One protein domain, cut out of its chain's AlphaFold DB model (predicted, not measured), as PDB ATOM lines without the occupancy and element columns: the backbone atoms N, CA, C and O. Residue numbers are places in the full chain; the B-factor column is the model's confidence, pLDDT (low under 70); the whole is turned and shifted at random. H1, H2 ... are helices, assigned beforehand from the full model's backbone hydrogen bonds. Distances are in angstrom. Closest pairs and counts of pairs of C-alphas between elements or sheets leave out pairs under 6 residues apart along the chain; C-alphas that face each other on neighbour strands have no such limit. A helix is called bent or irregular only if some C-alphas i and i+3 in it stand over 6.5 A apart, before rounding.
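AT A GLANCE: This is residues 72 to 191 of the 436 residues of an uncharacterized protein of Oidiodendron maius Zn (UniProt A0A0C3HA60). Two long helices, H1 and H3, lie side by side and run opposite ways as an elongated pair, with the short H2 at one end between the end of H1 and the start of H3. From the other end a long stretch, residues 144 to 165, folds back to H4, which packs on H3 near its start; the small H5 is near H3. The printed part has 120 residues, with five named helices, H1 to H5 in chain order, and no named strand: all helix. It is only just loose, close to compact, with a radius of gyration of the C-alphas of 16.7 A and spans of 50 by 30 by 22 A.

IN THESE COORDINATES: H1, residues 72 to 101, begins at C-alpha 72 (159.043, 209.565, 185.249) and is 43.1 A long. H2 is residues 106 to 114. H3, residues 119 to 143, is 38.0 A long and only just irregular: C-alphas 140 and 143 are 7.0 A apart. H4 is residues 166 to 176, and H5, residues 184 to 189, ends at C-alpha 189 (148.901, 183.564, 167.178).

HOW THE PARTS SIT: H3 is the hub. It touches H1 at a shallow tilt of 19 degrees, opposite ways, closest at the C-alphas of Leu 83 and Leu 134, 6.0 A. H2 and H3 touch only at the corner, C-alphas of Glu 113 and Trp 120, 5.6 A. H3 and H4 form a helical hairpin; H3 touches H4 with residues 121 to 128 alone, the closest C-alphas being Cys 124 and Leu 166, 5.8 A. H5 is close to but not clearly touching H3, the closest C-alphas being Thr 122 and Leu 186, 8.0 A. H1 and H4 are apart. Every O i to N i+4 pair is within hydrogen-bond range in H2, H4 and H5; H1 has 25 of 26 and H3 20 of 21.

THE WHOLE: The farthest C-alphas, Trp 72 and Glu 107, are 51.1 A apart. The printed part has no cut; the link H3 to H4 is long. Residues 182 to 191 have pLDDT under 70.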
ATOM      1  N   TRP A  72     158.672 210.798 185.957       88.56
ATOM      2  CA  TRP A  72     159.043 209.565 185.249       88.56
ATOM      3  C   TRP A  72     159.443 208.414 186.192       88.56
ATOM      4  O   TRP A  72     158.897 207.322 186.015       88.56
ATOM      5  N   PRO A  73     160.271 208.606 187.243       89.75
ATOM      6  CA  PRO A  73     160.622 207.519 188.162       89.75
ATOM      7  C   PRO A  73     159.404 206.943 188.896       89.75
ATOM      8  O   PRO A  73     159.354 205.746 189.174       89.75
ATOM      9  N   ALA A  74     158.393 207.770 189.187       89.69
ATOM     10  CA  ALA A  74     157.145 207.326 189.806       89.69
ATOM     11  C   ALA A  74     156.255 206.542 188.822       89.69
ATOM     12  O   ALA A  74     155.704 205.503 189.194       89.69
ATOM     13  N   LEU A  75     156.157 206.995 187.567       91.06
ATOM     14  CA  LEU A  75     155.414 206.305 186.507       91.06
ATOM     15  C   LEU A  75     156.041 204.947 186.163       91.06
ATOM     16  O   LEU A  75     155.337 203.937 186.193       91.06
ATOM     17  N   PHE A  76     157.357 204.883 185.937       92.31
ATOM     18  CA  PHE A  76     158.049 203.615 185.678       92.31
ATOM     19  C   PHE A  76     157.965 202.659 186.880       92.31
ATOM     20  O   PHE A  76     157.683 201.478 186.695       92.31
ATOM     21  N   LYS A  77     158.101 203.146 188.124       92.06
ATOM     22  CA  LYS A  77     157.892 202.326 189.335       92.06
ATOM     23  C   LYS A  77     156.479 201.733 189.405       92.06
ATOM     24  O   LYS A  77     156.319 200.584 189.814       92.06
ATOM     25  N   LYS A  78     155.458 202.499 189.002       93.88
ATOM     26  CA  LYS A  78     154.066 202.031 188.913       93.88
ATOM     27  C   LYS A  78     153.901 200.981 187.805       93.88
ATOM     28  O   LYS A  78     153.282 199.951 188.048       93.88
ATOM     29  N   HIS A  79     154.495 201.208 186.632       95.19
ATOM     30  CA  HIS A  79     154.464 200.280 185.495       95.19
ATOM     31  C   HIS A  79     155.162 198.943 185.801       95.19
ATOM     32  O   HIS A  79     154.549 197.891 185.632       95.19
ATOM     33  N   LEU A  80     156.375 198.969 186.367       94.06
ATOM     34  CA  LEU A  80     157.059 197.772 186.876       94.06
ATOM     35  C   LEU A  80     156.190 197.026 187.899       94.06
ATOM     36  O   LEU A  80     156.066 195.807 187.833       94.06
ATOM     37  N   GLY A  81     155.516 197.755 188.796       94.12
ATOM     38  CA  GLY A  81     154.563 197.177 189.744       94.12
ATOM     39  C   GLY A  81     153.373 196.463 189.090       94.12
ATOM     40  O   GLY A  81     152.924 195.453 189.630       94.12
ATOM     41  N   TYR A  82     152.889 196.936 187.936       96.38
ATOM     42  CA  TYR A  82     151.849 196.252 187.160       96.38
ATOM     43  C   TYR A  82     152.378 194.996 186.456       96.38
ATOM     44  O   TYR A  82     151.735 193.955 186.551       96.38
ATOM     45  N   LEU A  83     153.556 195.051 185.823       95.94
ATOM     46  CA  LEU A  83     154.185 193.874 185.201       95.94
ATOM     47  C   LEU A  83     154.449 192.767 186.235       95.94
ATOM     48  O   LEU A  83     154.109 191.605 186.023       95.94
ATOM     49  N   GLU A  84     154.971 193.136 187.407       95.19
ATOM     50  CA  GLU A  84     155.213 192.201 188.510       95.19
ATOM     51  C   GLU A  84     153.918 191.643 189.131       95.19
ATOM     52  O   GLU A  84     153.921 190.533 189.663       95.19
ATOM     53  N   ALA A  85     152.808 192.386 189.071       96.00
ATOM     54  CA  ALA A  85     151.493 191.890 189.475       96.00
ATOM     55  C   ALA A  85     150.880 190.952 188.419       96.00
ATOM     56  O   ALA A  85     150.252 189.962 188.787       96.00
ATOM     57  N   HIS A  86     151.097 191.230 187.130       96.94
ATOM     58  CA  HIS A  86     150.622 190.408 186.018       96.94
ATOM     59  C   HIS A  86     151.311 189.037 185.986       96.94
ATOM     60  O   HIS A  86     150.621 188.021 185.984       96.94
ATOM     61  N   ILE A  87     152.646 188.983 186.102       96.25
ATOM     62  CA  ILE A  87     153.386 187.712 186.236       96.25
ATOM     63  C   ILE A  87     152.850 186.908 187.431       96.25
ATOM     64  O   ILE A  87     152.569 185.725 187.293       96.25
ATOM     65  N   LYS A  88     152.591 187.557 188.577       96.31
ATOM     66  CA  LYS A  88     152.016 186.897 189.764       96.31
ATOM     67  C   LYS A  88     150.557 186.456 189.618       96.31
ATOM     68  O   LYS A  88     150.094 185.666 190.440       96.31
ATOM     69  N   ALA A  89     149.829 186.950 188.619       96.81
ATOM     70  CA  ALA A  89     148.533 186.403 188.234       96.81
ATOM     71  C   ALA A  89     148.716 185.161 187.345       96.81
ATOM     72  O   ALA A  89     148.092 184.138 187.613       96.81
ATOM     73  N   LEU A  90     149.632 185.208 186.370       96.62
ATOM     74  CA  LEU A  90     149.976 184.060 185.522       96.62
ATOM     75  C   LEU A  90     150.550 182.888 186.342       96.62
ATOM     76  O   LEU A  90     150.091 181.763 186.175       96.62
ATOM     77  N   ASP A  91     151.460 183.143 187.292       95.75
ATOM     78  CA  ASP A  91     152.012 182.127 188.208       95.75
ATOM     79  C   ASP A  91     150.908 181.402 189.008       95.75
ATOM     80  O   ASP A  91     151.060 180.221 189.315       95.75
ATOM     81  N   ARG A  92     149.795 182.080 189.338       96.69
ATOM     82  CA  ARG A  92     148.636 181.461 190.014       96.69
ATOM     83  C   ARG A  92     147.838 180.585 189.063       96.69
ATOM     84  O   ARG A  92     147.646 179.422 189.374       96.69
ATOM     85  N   VAL A  93     147.480 181.095 187.883       96.88
ATOM     86  CA  VAL A  93     146.779 180.299 186.859       96.88
ATOM     87  C   VAL A  93     147.591 179.046 186.504       96.88
ATOM     88  O   VAL A  93     147.033 177.962 186.384       96.88
ATOM     89  N   MET A  94     148.923 179.150 186.435       95.88
ATOM     90  CA  MET A  94     149.805 177.994 186.249       95.88
ATOM     91  C   MET A  94     149.841 177.036 187.452       95.88
ATOM     92  O   MET A  94     150.030 175.840 187.250       95.88
ATOM     93  N   GLN A  95     149.682 177.512 188.690       96.38
ATOM     94  CA  GLN A  95     149.551 176.650 189.877       96.38
ATOM     95  C   GLN A  95     148.196 175.933 189.903       96.38
ATOM     96  O   GLN A  95     148.160 174.725 190.130       96.38
ATOM     97  N   ASP A  96     147.113 176.644 189.588       97.38
ATOM     98  CA  ASP A  96     145.763 176.088 189.501       97.38
ATOM     99  C   ASP A  96     145.708 175.005 188.405       97.38
ATOM    100  O   ASP A  96     145.293 173.876 188.669       97.38
ATOM    101  N   MET A  97     146.251 175.288 187.212       96.12
ATOM    102  CA  MET A  97     146.374 174.312 186.117       96.12
ATOM    103  C   MET A  97     147.229 173.097 186.487       96.12
ATOM    104  O   MET A  97     146.839 171.981 186.155       96.12
ATOM    105  N   LYS A  98     148.351 173.268 187.205       95.81
ATOM    106  CA  LYS A  98     149.124 172.124 187.725       95.81
ATOM    107  C   LYS A  98     148.286 171.263 188.669       95.81
ATOM    108  O   LYS A  98     148.280 170.048 188.516       95.81
ATOM    109  N   SER A  99     147.531 171.882 189.581       96.94
ATOM    110  CA  SER A  99     146.677 171.152 190.528       96.94
ATOM    111  C   SER A  99     145.556 170.354 189.848       96.94
ATOM    112  O   SER A  99     145.118 169.340 190.388       96.94
ATOM    113  N   GLU A 100     145.132 170.769 188.650       95.75
ATOM    114  CA  GLU A 100     144.199 170.019 187.805       95.75
ATOM    115  C   GLU A 100     144.913 168.914 187.004       95.75
ATOM    116  O   GLU A 100     144.444 167.783 186.951       95.75
ATOM    117  N   MET A 101     146.102 169.187 186.455       94.19
ATOM    118  CA  MET A 101     146.957 168.183 185.794       94.19
ATOM    119  C   MET A 101     147.412 167.053 186.731       94.19
ATOM    120  O   MET A 101     147.702 165.950 186.267       94.19
ATOM    121  N   ASP A 102     147.482 167.311 188.038       96.25
ATOM    122  CA  ASP A 102     147.755 166.312 189.079       96.25
ATOM    123  C   ASP A 102     146.514 165.445 189.421       96.25
ATOM    124  O   ASP A 102     146.641 164.469 190.159       96.25
ATOM    125  N   ARG A 103     145.329 165.756 188.862       96.56
ATOM    126  CA  ARG A 103     144.099 164.931 188.921       96.56
ATOM    127  C   ARG A 103     143.840 164.122 187.644       96.56
ATOM    128  O   ARG A 103     143.061 163.173 187.679       96.56
ATOM    129  N   MET A 104     144.444 164.512 186.521       95.00
ATOM    130  CA  MET A 104     144.277 163.858 185.217       95.00
ATOM    131  C   MET A 104     144.985 162.497 185.154       95.00
ATOM    132  O   MET A 104     145.970 162.261 185.857       95.00
ATOM    133  N   THR A 105     144.548 161.618 184.245       97.19
ATOM    134  CA  THR A 105     145.332 160.415 183.913       97.19
ATOM    135  C   THR A 105     146.652 160.801 183.235       97.19
ATOM    136  O   THR A 105     146.773 161.879 182.649       97.19
ATOM    137  N   GLY A 106     147.655 159.915 183.271       93.00
ATOM    138  CA  GLY A 106     148.963 160.181 182.654       93.00
ATOM    139  C   GLY A 106     148.875 160.529 181.162       93.00
ATOM    140  O   GLY A 106     149.585 161.417 180.695       93.00
ATOM    141  N   GLU A 107     147.955 159.899 180.431       91.62
ATOM    142  CA  GLU A 107     147.707 160.154 179.007       91.62
ATOM    143  C   GLU A 107     147.021 161.503 178.766       91.62
ATOM    144  O   GLU A 107     147.477 162.284 177.929       91.62
ATOM    145  N   GLN A 108     145.977 161.824 179.539       92.44
ATOM    146  CA  GLN A 108     145.301 163.125 179.480       92.44
ATOM    147  C   GLN A 108     146.270 164.262 179.817       92.44
ATOM    148  O   GLN A 108     146.328 165.263 179.104       92.44
ATOM    149  N   ARG A 109     147.098 164.079 180.853       93.50
ATOM    150  CA  ARG A 109     148.169 165.010 181.220       93.50
ATOM    151  C   ARG A 109     149.194 165.158 180.097       93.50
ATOM    152  O   ARG A 109     149.558 166.282 179.768       93.50
ATOM    153  N   ARG A 110     149.633 164.054 179.479       89.44
ATOM    154  CA  ARG A 110     150.569 164.069 178.343       89.44
ATOM    155  C   ARG A 110     149.996 164.861 177.168       89.44
ATOM    156  O   ARG A 110     150.684 165.724 176.634       89.44
ATOM    157  N   GLN A 111     148.730 164.646 176.813       89.31
ATOM    158  CA  GLN A 111     148.039 165.441 175.792       89.31
ATOM    159  C   GLN A 111     147.929 166.921 176.203       89.31
ATOM    160  O   GLN A 111     148.181 167.808 175.389       89.31
ATOM    161  N   PHE A 112     147.612 167.210 177.467       91.62
ATOM    162  CA  PHE A 112     147.501 168.577 177.976       91.62
ATOM    163  C   PHE A 112     148.844 169.326 177.990       91.62
ATOM    164  O   PHE A 112     148.870 170.523 177.708       91.62
ATOM    165  N   GLU A 113     149.963 168.645 178.257       90.56
ATOM    166  CA  GLU A 113     151.325 169.200 178.187       90.56
ATOM    167  C   GLU A 113     151.858 169.303 176.742       90.56
ATOM    168  O   GLU A 113     152.551 170.272 176.416       90.56
ATOM    169  N   LEU A 114     151.568 168.317 175.878       84.88
ATOM    170  CA  LEU A 114     152.339 168.073 174.648       84.88
ATOM    171  C   LEU A 114     151.562 168.122 173.315       84.88
ATOM    172  O   LEU A 114     152.175 167.956 172.263       84.88
ATOM    173  N   ASN A 115     150.254 168.381 173.309       86.69
ATOM    174  CA  ASN A 115     149.519 168.669 172.068       86.69
ATOM    175  C   ASN A 115     149.956 170.035 171.477       86.69
ATOM    176  O   ASN A 115     150.319 170.941 172.230       86.69
ATOM    177  N   GLU A 116     149.898 170.219 170.151       79.19
ATOM    178  CA  GLU A 116     150.185 171.506 169.487       79.19
ATOM    179  C   GLU A 116     149.387 172.659 170.106       79.19
ATOM    180  O   GLU A 116     149.939 173.701 170.454       79.19
ATOM    181  N   ASN A 117     148.082 172.443 170.296       82.19
ATOM    182  CA  ASN A 117     147.152 173.428 170.851       82.19
ATOM    183  C   ASN A 117     147.104 173.365 172.397       82.19
ATOM    184  O   ASN A 117     146.081 173.675 173.012       82.19
ATOM    185  N   SER A 118     148.187 172.916 173.043       86.81
ATOM    186  CA  SER A 118     148.281 172.776 174.499       86.81
ATOM    187  C   SER A 118     148.035 174.107 175.218       86.81
ATOM    188  O   SER A 118     148.807 175.064 175.108       86.81
ATOM    189  N   ARG A 119     146.994 174.136 176.062       89.44
ATOM    190  CA  ARG A 119     146.724 175.258 176.980       89.44
ATOM    191  C   ARG A 119     147.896 175.494 177.941       89.44
ATOM    192  O   ARG A 119     148.155 176.635 178.312       89.44
ATOM    193  N   TRP A 120     148.619 174.433 178.314       93.19
ATOM    194  CA  TRP A 120     149.819 174.517 179.146       93.19
ATOM    195  C   TRP A 120     150.962 175.265 178.441       93.19
ATOM    196  O   TRP A 120     151.489 176.227 179.000       93.19
ATOM    197  N   ARG A 121     151.285 174.909 177.186       90.31
ATOM    198  CA  ARG A 121     152.297 175.615 176.370       90.31
ATOM    199  C   ARG A 121     151.952 177.091 176.181       90.31
ATOM    200  O   ARG A 121     152.804 177.946 176.405       90.31
ATOM    201  N   THR A 122     150.695 177.391 175.849       90.62
ATOM    202  CA  THR A 122     150.164 178.762 175.729       90.62
ATOM    203  C   THR A 122     150.437 179.588 176.992       90.62
ATOM    204  O   THR A 122     150.908 180.721 176.899       90.62
ATOM    205  N   MET A 123     150.212 179.016 178.180       94.56
ATOM    206  CA  MET A 123     150.461 179.697 179.455       94.56
ATOM    207  C   MET A 123     151.951 179.833 179.805       94.56
ATOM    208  O   MET A 123     152.343 180.868 180.344       94.56
ATOM    209  N   CYS A 124     152.793 178.857 179.450       93.12
ATOM    210  CA  CYS A 124     154.250 178.996 179.551       93.12
ATOM    211  C   CYS A 124     154.774 180.137 178.660       93.12
ATOM    212  O   CYS A 124     155.497 181.004 179.142       93.12
ATOM    213  N   GLY A 125     154.337 180.205 177.399       92.00
ATOM    214  CA  GLY A 125     154.713 181.296 176.493       92.00
ATOM    215  C   GLY A 125     154.235 182.672 176.963       92.00
ATOM    216  O   GLY A 125     154.964 183.656 176.846       92.00
ATOM    217  N   LEU A 126     153.038 182.752 177.558       93.94
ATOM    218  CA  LEU A 126     152.540 183.983 178.176       93.94
ATOM    219  C   LEU A 126     153.400 184.432 179.365       93.94
ATOM    220  O   LEU A 126     153.724 185.618 179.458       93.94
ATOM    221  N   ILE A 127     153.792 183.522 180.268       95.12
ATOM    222  CA  ILE A 127     154.597 183.921 181.432       95.12
ATOM    223  C   ILE A 127     156.043 184.255 181.060       95.12
ATOM    224  O   ILE A 127     156.612 185.176 181.645       95.12
ATOM    225  N   ASP A 128     156.621 183.577 180.068       94.12
ATOM    226  CA  ASP A 128     157.968 183.881 179.585       94.12
ATOM    227  C   ASP A 128     158.013 185.269 178.932       94.12
ATOM    228  O   ASP A 128     158.788 186.114 179.378       94.12
ATOM    229  N   ARG A 129     157.091 185.593 178.011       92.19
ATOM    230  CA  ARG A 129     157.011 186.950 177.429       92.19
ATOM    231  C   ARG A 129     156.679 188.033 178.465       92.19
ATOM    232  O   ARG A 129     157.156 189.167 178.361       92.19
ATOM    233  N   ALA A 130     155.918 187.712 179.516       95.12
ATOM    234  CA  ALA A 130     155.701 188.635 180.633       95.12
ATOM    235  C   ALA A 130     156.996 188.890 181.436       95.12
ATOM    236  O   ALA A 130     157.258 190.029 181.838       95.12
ATOM    237  N   ARG A 131     157.840 187.865 181.629       94.50
ATOM    238  CA  ARG A 131     159.177 187.986 182.243       94.50
ATOM    239  C   ARG A 131     160.145 188.768 181.355       94.50
ATOM    240  O   ARG A 131     160.822 189.651 181.875       94.50
ATOM    241  N   GLU A 132     160.161 188.527 180.045       93.88
ATOM    242  CA  GLU A 132     160.918 189.318 179.059       93.88
ATOM    243  C   GLU A 132     160.527 190.796 179.116       93.88
ATOM    244  O   GLU A 132     161.389 191.662 179.250       93.88
ATOM    245  N   THR A 133     159.222 191.087 179.112       95.25
ATOM    246  CA  THR A 133     158.691 192.453 179.218       95.25
ATOM    247  C   THR A 133     159.136 193.122 180.522       95.25
ATOM    248  O   THR A 133     159.543 194.285 180.513       95.25
ATOM    249  N   LEU A 134     159.141 192.397 181.649       94.50
ATOM    250  CA  LEU A 134     159.678 192.905 182.915       94.50
ATOM    251  C   LEU A 134     161.198 193.139 182.858       94.50
ATOM    252  O   LEU A 134     161.669 194.146 183.384       94.50
ATOM    253  N   VAL A 135     161.971 192.254 182.224       94.06
ATOM    254  CA  VAL A 135     163.424 192.419 182.039       94.06
ATOM    255  C   VAL A 135     163.732 193.632 181.158       94.06
ATOM    256  O   VAL A 135     164.555 194.464 181.544       94.06
ATOM    257  N   ALA A 136     163.033 193.799 180.035       93.62
ATOM    258  CA  ALA A 136     163.168 194.945 179.141       93.62
ATOM    259  C   ALA A 136     162.777 196.259 179.839       93.62
ATOM    260  O   ALA A 136     163.540 197.227 179.810       93.62
ATOM    261  N   ALA A 137     161.646 196.282 180.554       93.81
ATOM    262  CA  ALA A 137     161.219 197.442 181.335       93.81
ATOM    263  C   ALA A 137     162.213 197.789 182.456       93.81
ATOM    264  O   ALA A 137     162.486 198.965 182.698       93.81
ATOM    265  N   ARG A 138     162.806 196.785 183.122       92.19
ATOM    266  CA  ARG A 138     163.873 196.990 184.116       92.19
ATOM    267  C   ARG A 138     165.132 197.562 183.476       92.19
ATOM    268  O   ARG A 138     165.664 198.532 184.011       92.19
ATOM    269  N   PHE A 139     165.577 197.020 182.341       92.19
ATOM    270  CA  PHE A 139     166.727 197.529 181.592       92.19
ATOM    271  C   PHE A 139     166.523 198.994 181.183       92.19
ATOM    272  O   PHE A 139     167.343 199.835 181.543       92.19
ATOM    273  N   ALA A 140     165.390 199.322 180.552       91.31
ATOM    274  CA  ALA A 140     165.030 200.694 180.188       91.31
ATOM    275  C   ALA A 140     164.923 201.625 181.412       91.31
ATOM    276  O   ALA A 140     165.300 202.792 181.345       91.31
ATOM    277  N   SER A 141     164.470 201.114 182.563       90.75
ATOM    278  CA  SER A 141     164.376 201.906 183.795       90.75
ATOM    279  C   SER A 141     165.725 202.250 184.440       90.75
ATOM    280  O   SER A 141     165.744 203.071 185.357       90.75
ATOM    281  N   ARG A 142     166.851 201.664 183.997       89.62
ATOM    282  CA  ARG A 142     168.163 201.824 184.659       89.62
ATOM    283  C   ARG A 142     168.670 203.261 184.718       89.62
ATOM    284  O   ARG A 142     169.305 203.621 185.702       89.62
ATOM    285  N   THR A 143     168.374 204.062 183.700       87.62
ATOM    286  CA  THR A 143     168.749 205.485 183.611       87.62
ATOM    287  C   THR A 143     167.749 206.418 184.304       87.62
ATOM    288  O   THR A 143     168.025 207.601 184.460       87.62
ATOM    289  N   ILE A 144     166.586 205.900 184.725       87.62
ATOM    290  CA  ILE A 144     165.443 206.688 185.219       87.62
ATOM    291  C   ILE A 144     165.180 206.427 186.711       87.62
ATOM    292  O   ILE A 144     164.804 207.334 187.449       87.62
ATOM    293  N   ILE A 145     165.347 205.186 187.179       86.88
ATOM    294  CA  ILE A 145     165.055 204.778 188.556       86.88
ATOM    295  C   ILE A 145     166.358 204.453 189.309       86.88
ATOM    296  O   ILE A 145     167.111 203.593 188.851       86.88
ATOM    297  N   PRO A 146     166.576 204.994 190.527       85.62
ATOM    298  CA  PRO A 146     167.673 204.575 191.398       85.62
ATOM    299  C   PRO A 146     167.733 203.043 191.608       85.62
ATOM    300  O   PRO A 146     166.698 202.432 191.904       85.62
ATOM    301  N   PRO A 147     168.920 202.401 191.564       84.06
ATOM    302  CA  PRO A 147     169.060 200.946 191.724       84.06
ATOM    303  C   PRO A 147     168.420 200.375 193.000       84.06
ATOM    304  O   PRO A 147     167.956 199.237 193.018       84.06
ATOM    305  N   SER A 148     168.309 201.181 194.060       82.00
ATOM    306  CA  SER A 148     167.652 200.810 195.321       82.00
ATOM    307  C   SER A 148     166.163 200.455 195.186       82.00
ATOM    308  O   SER A 148     165.623 199.799 196.082       82.00
ATOM    309  N   TRP A 149     165.500 200.858 194.094       82.50
ATOM    310  CA  TRP A 149     164.109 200.519 193.767       82.50
ATOM    311  C   TRP A 149     163.982 199.412 192.705       82.50
ATOM    312  O   TRP A 149     162.897 198.859 192.563       82.50
ATOM    313  N   GLN A 150     165.066 199.044 192.011       82.81
ATOM    314  CA  GLN A 150     165.105 197.954 191.018       82.81
ATOM    315  C   GLN A 150     165.277 196.558 191.667       82.81
ATOM    316  O   GLN A 150     165.628 195.592 190.995       82.81
ATOM    317  N   LYS A 151     165.077 196.445 192.988       84.44
ATOM    318  CA  LYS A 151     165.296 195.210 193.754       84.44
ATOM    319  C   LYS A 151     164.334 194.105 193.325       84.44
ATOM    320  O   LYS A 151     163.121 194.313 193.320       84.44
ATOM    321  N   ASP A 152     164.877 192.915 193.078       85.44
ATOM    322  CA  ASP A 152     164.085 191.716 192.817       85.44
ATOM    323  C   ASP A 152     163.086 191.444 193.945       85.44
ATOM    324  O   ASP A 152     163.449 191.267 195.111       85.44
ATOM    325  N   LYS A 153     161.807 191.357 193.582       84.44
ATOM    326  CA  LYS A 153     160.782 190.767 194.440       84.44
ATOM    327  C   LYS A 153     160.851 189.250 194.295       84.44
ATOM    328  O   LYS A 153     160.940 188.728 193.188       84.44
ATOM    329  N   SER A 154     160.779 188.531 195.410       83.31
ATOM    330  CA  SER A 154     160.772 187.069 195.398       83.31
ATOM    331  C   SER A 154     159.515 186.505 194.714       83.31
ATOM    332  O   SER A 154     158.427 187.101 194.764       83.31
ATOM    333  N   GLY A 155     159.684 185.340 194.079       81.62
ATOM    334  CA  GLY A 155     158.612 184.587 193.421       81.62
ATOM    335  C   GLY A 155     158.080 185.231 192.137       81.62
ATOM    336  O   GLY A 155     156.892 185.518 192.076       81.62
ATOM    337  N   LEU A 156     158.958 185.501 191.159       83.56
ATOM    338  CA  LEU A 156     158.596 185.908 189.782       83.56
ATOM    339  C   LEU A 156     159.340 185.130 188.671       83.56
ATOM    340  O   LEU A 156     159.116 185.370 187.488       83.56
ATOM    341  N   GLY A 157     160.294 184.261 189.022       82.00
ATOM    342  CA  GLY A 157     161.198 183.599 188.062       82.00
ATOM    343  C   GLY A 157     162.328 184.481 187.497       82.00
ATOM    344  O   GLY A 157     163.289 183.952 186.949       82.00
ATOM    345  N   VAL A 158     162.269 185.806 187.680       85.25
ATOM    346  CA  VAL A 158     163.304 186.757 187.232       85.25
ATOM    347  C   VAL A 158     164.321 187.041 188.347       85.25
ATOM    348  O   VAL A 158     163.934 187.286 189.491       85.25
ATOM    349  N   LYS A 159     165.613 187.041 188.001       83.69
ATOM    350  CA  LYS A 159     166.757 187.452 188.833       83.69
ATOM    351  C   LYS A 159     167.507 188.582 188.112       83.69
ATOM    352  O   LYS A 159     168.252 188.347 187.159       83.69
ATOM    353  N   GLY A 160     167.288 189.825 188.530       83.88
ATOM    354  CA  GLY A 160     167.821 191.028 187.895       83.88
ATOM    355  C   GLY A 160     167.292 191.207 186.470       83.88
ATOM    356  O   GLY A 160     166.145 191.619 186.279       83.88
ATOM    357  N   LEU A 161     168.150 190.897 185.488       81.94
ATOM    358  CA  LEU A 161     167.850 190.884 184.047       81.94
ATOM    359  C   LEU A 161     167.912 189.480 183.415       81.94
ATOM    360  O   LEU A 161     167.831 189.362 182.198       81.94
ATOM    361  N   LYS A 162     168.090 188.414 184.206       83.38
ATOM    362  CA  LYS A 162     168.068 187.030 183.714       83.38
ATOM    363  C   LYS A 162     166.817 186.321 184.227       83.38
ATOM    364  O   LYS A 162     166.445 186.476 185.388       83.38
ATOM    365  N   PHE A 163     166.189 185.525 183.376       90.44
ATOM    366  CA  PHE A 163     165.146 184.572 183.745       90.44
ATOM    367  C   PHE A 163     165.405 183.264 182.990       90.44
ATOM    368  O   PHE A 163     166.211 183.239 182.060       90.44
ATOM    369  N   GLU A 164     164.763 182.186 183.421       86.75
ATOM    370  CA  GLU A 164     164.812 180.892 182.744       86.75
ATOM    371  C   GLU A 164     163.507 180.715 181.948       86.75
ATOM    372  O   GLU A 164     162.437 180.775 182.565       86.75
ATOM    373  N   PRO A 165     163.560 180.568 180.610       86.50
ATOM    374  CA  PRO A 165     162.369 180.368 179.794       86.50
ATOM    375  C   PRO A 165     161.857 178.930 179.928       86.50
ATOM    376  O   PRO A 165     162.621 177.966 179.910       86.50
ATOM    377  N   LEU A 166     160.542 178.778 180.053       83.50
ATOM    378  CA  LEU A 166     159.857 177.497 180.206       83.50
ATOM    379  C   LEU A 166     159.540 176.829 178.862       83.50
ATOM    380  O   LEU A 166     159.489 175.600 178.811       83.50
ATOM    381  N   LEU A 167     159.333 177.601 177.788       83.06
ATOM    382  CA  LEU A 167     159.049 177.043 176.457       83.06
ATOM    383  C   LEU A 167     160.158 176.106 175.925       83.06
ATOM    384  O   LEU A 167     159.812 174.968 175.605       83.06
ATOM    385  N   PRO A 168     161.460 176.471 175.902       86.25
ATOM    386  CA  PRO A 168     162.513 175.582 175.392       86.25
ATOM    387  C   PRO A 168     162.641 174.274 176.187       86.25
ATOM    388  O   PRO A 168     162.875 173.213 175.615       86.25
ATOM    389  N   ASN A 169     162.406 174.324 177.503       84.19
ATOM    390  CA  ASN A 169     162.397 173.137 178.362       84.19
ATOM    391  C   ASN A 169     161.220 172.187 178.040       84.19
ATOM    392  O   ASN A 169     161.345 170.974 178.207       84.19
ATOM    393  N   LEU A 170     160.081 172.713 177.570       83.31
ATOM    394  CA  LEU A 170     158.959 171.903 177.073       83.31
ATOM    395  C   LEU A 170     159.185 171.393 175.643       83.31
ATOM    396  O   LEU A 170     158.749 170.285 175.333       83.31
ATOM    397  N   GLN A 171     159.869 172.173 174.803       84.94
ATOM    398  CA  GLN A 171     160.245 171.802 173.438       84.94
ATOM    399  C   GLN A 171     161.189 170.599 173.448       84.94
ATOM    400  O   GLN A 171     160.821 169.539 172.950       84.94
ATOM    401  N   ALA A 172     162.306 170.692 174.176       86.75
ATOM    402  CA  ALA A 172     163.254 169.589 174.338       86.75
ATOM    403  C   ALA A 172     162.613 168.317 174.937       86.75
ATOM    404  O   ALA A 172     162.952 167.205 174.533       86.75
ATOM    405  N   LYS A 173     161.649 168.452 175.867       83.12
ATOM    406  CA  LYS A 173     160.883 167.303 176.389       83.12
ATOM    407  C   LYS A 173     160.069 166.620 175.285       83.12
ATOM    408  O   LYS A 173     160.039 165.398 175.216       83.12
ATOM    409  N   ALA A 174     159.379 167.394 174.455       83.31
ATOM    410  CA  ALA A 174     158.514 166.862 173.411       83.31
ATOM    411  C   ALA A 174     159.302 166.266 172.233       83.31
ATOM    412  O   ALA A 174     158.915 165.220 171.719       83.31
ATOM    413  N   GLU A 175     160.424 166.884 171.860       86.44
ATOM    414  CA  GLU A 175     161.370 166.361 170.868       86.44
ATOM    415  C   GLU A 175     161.941 165.008 171.318       86.44
ATOM    416  O   GLU A 175     161.928 164.048 170.549       86.44
ATOM    417  N   ALA A 176     162.318 164.880 172.598       88.00
ATOM    418  CA  ALA A 176     162.717 163.605 173.205       88.00
ATOM    419  C   ALA A 176     161.580 162.558 173.274       88.00
ATOM    420  O   ALA A 176     161.843 161.367 173.423       88.00
ATOM    421  N   GLU A 177     160.320 162.985 173.148       84.50
ATOM    422  CA  GLU A 177     159.136 162.124 173.042       84.50
ATOM    423  C   GLU A 177     158.670 161.900 171.583       84.50
ATOM    424  O   GLU A 177     157.616 161.297 171.365       84.50
ATOM    425  N   GLY A 178     159.438 162.365 170.586       82.06
ATOM    426  CA  GLY A 178     159.148 162.213 169.153       82.06
ATOM    427  C   GLY A 178     158.062 163.147 168.602       82.06
ATOM    428  O   GLY A 178     157.609 162.966 167.473       82.06
ATOM    429  N   ILE A 179     157.620 164.139 169.378       80.25
ATOM    430  CA  ILE A 179     156.557 165.079 169.005       80.25
ATOM    431  C   ILE A 179     157.204 166.342 168.426       80.25
ATOM    432  O   ILE A 179     157.658 167.207 169.175       80.25
ATOM    433  N   PHE A 180     157.226 166.455 167.096       74.19
ATOM    434  CA  PHE A 180     157.754 167.620 166.374       74.19
ATOM    435  C   PHE A 180     156.944 168.905 166.652       74.19
ATOM    436  O   PHE A 180     155.731 168.846 166.865       74.19
ATOM    437  N   TRP A 181     157.602 170.074 166.665       70.31
ATOM    438  CA  TRP A 181     156.972 171.372 166.959       70.31
ATOM    439  C   TRP A 181     156.899 172.273 165.726       70.31
ATOM    440  O   TRP A 181     157.900 172.566 165.083       70.31
ATOM    441  N   ASN A 182     155.701 172.793 165.452       68.56
ATOM    442  CA  ASN A 182     155.484 173.881 164.501       68.56
ATOM    443  C   ASN A 182     155.452 175.235 165.236       68.56
ATOM    444  O   ASN A 182     154.387 175.834 165.418       68.56
ATOM    445  N   ASP A 183     156.624 175.731 165.646       63.38
ATOM    446  CA  ASP A 183     156.790 176.999 166.390       63.38
ATOM    447  C   ASP A 183     156.108 178.195 165.696       63.38
ATOM    448  O   ASP A 183     155.483 179.045 166.339       63.38
ATOM    449  N   ASN A 184     156.105 178.173 164.358       64.12
ATOM    450  CA  ASN A 184     155.383 179.082 163.463       64.12
ATOM    451  C   ASN A 184     153.919 179.344 163.867       64.12
ATOM    452  O   ASN A 184     153.390 180.427 163.610       64.12
ATOM    453  N   LYS A 185     153.242 178.359 164.473       67.50
ATOM    454  CA  LYS A 185     151.833 178.450 164.882       67.50
ATOM    455  C   LYS A 185     151.655 179.342 166.111       67.50
ATOM    456  O   LYS A 185     150.679 180.086 166.182       67.50
ATOM    457  N   LEU A 186     152.605 179.304 167.053       62.56
ATOM    458  CA  LEU A 186     152.569 180.143 168.248       62.56
ATOM    459  C   LEU A 186     152.857 181.600 167.880       62.56
ATOM    460  O   LEU A 186     152.057 182.472 168.199       62.56
ATOM    461  N   ASP A 187     153.953 181.885 167.175       65.44
ATOM    462  CA  ASP A 187     154.328 183.277 166.882       65.44
ATOM    463  C   ASP A 187     153.331 183.996 165.957       65.44
ATOM    464  O   ASP A 187     153.072 185.185 166.163       65.44
ATOM    465  N   ARG A 188     152.657 183.270 165.046       65.88
ATOM    466  CA  ARG A 188     151.486 183.791 164.314       65.88
ATOM    467  C   ARG A 188     150.329 184.165 165.246       65.88
ATOM    468  O   ARG A 188     149.776 185.251 165.103       65.88
ATOM    469  N   LEU A 189     149.980 183.305 166.210       61.72
ATOM    470  CA  LEU A 189     148.901 183.564 167.178       61.72
ATOM    471  C   LEU A 189     149.188 184.788 168.066       61.72
ATOM    472  O   LEU A 189     148.265 185.442 168.546       61.72
ATOM    473  N   TRP A 190     150.468 185.099 168.278       62.94
ATOM    474  CA  TRP A 190     150.928 186.186 169.143       62.94
ATOM    475  C   TRP A 190     151.356 187.455 168.397       62.94
ATOM    476  O   TRP A 190     151.851 188.387 169.029       62.94
ATOM    477  N   GLY A 191     151.145 187.519 167.077       53.34
ATOM    478  CA  GLY A 191     151.381 188.723 166.276       53.34
ATOM    479  C   GLY A 191     152.843 189.176 166.224       53.34
ATOM    480  O   GLY A 191     153.106 190.338 165.912       53.34
TER     481      GLY A 191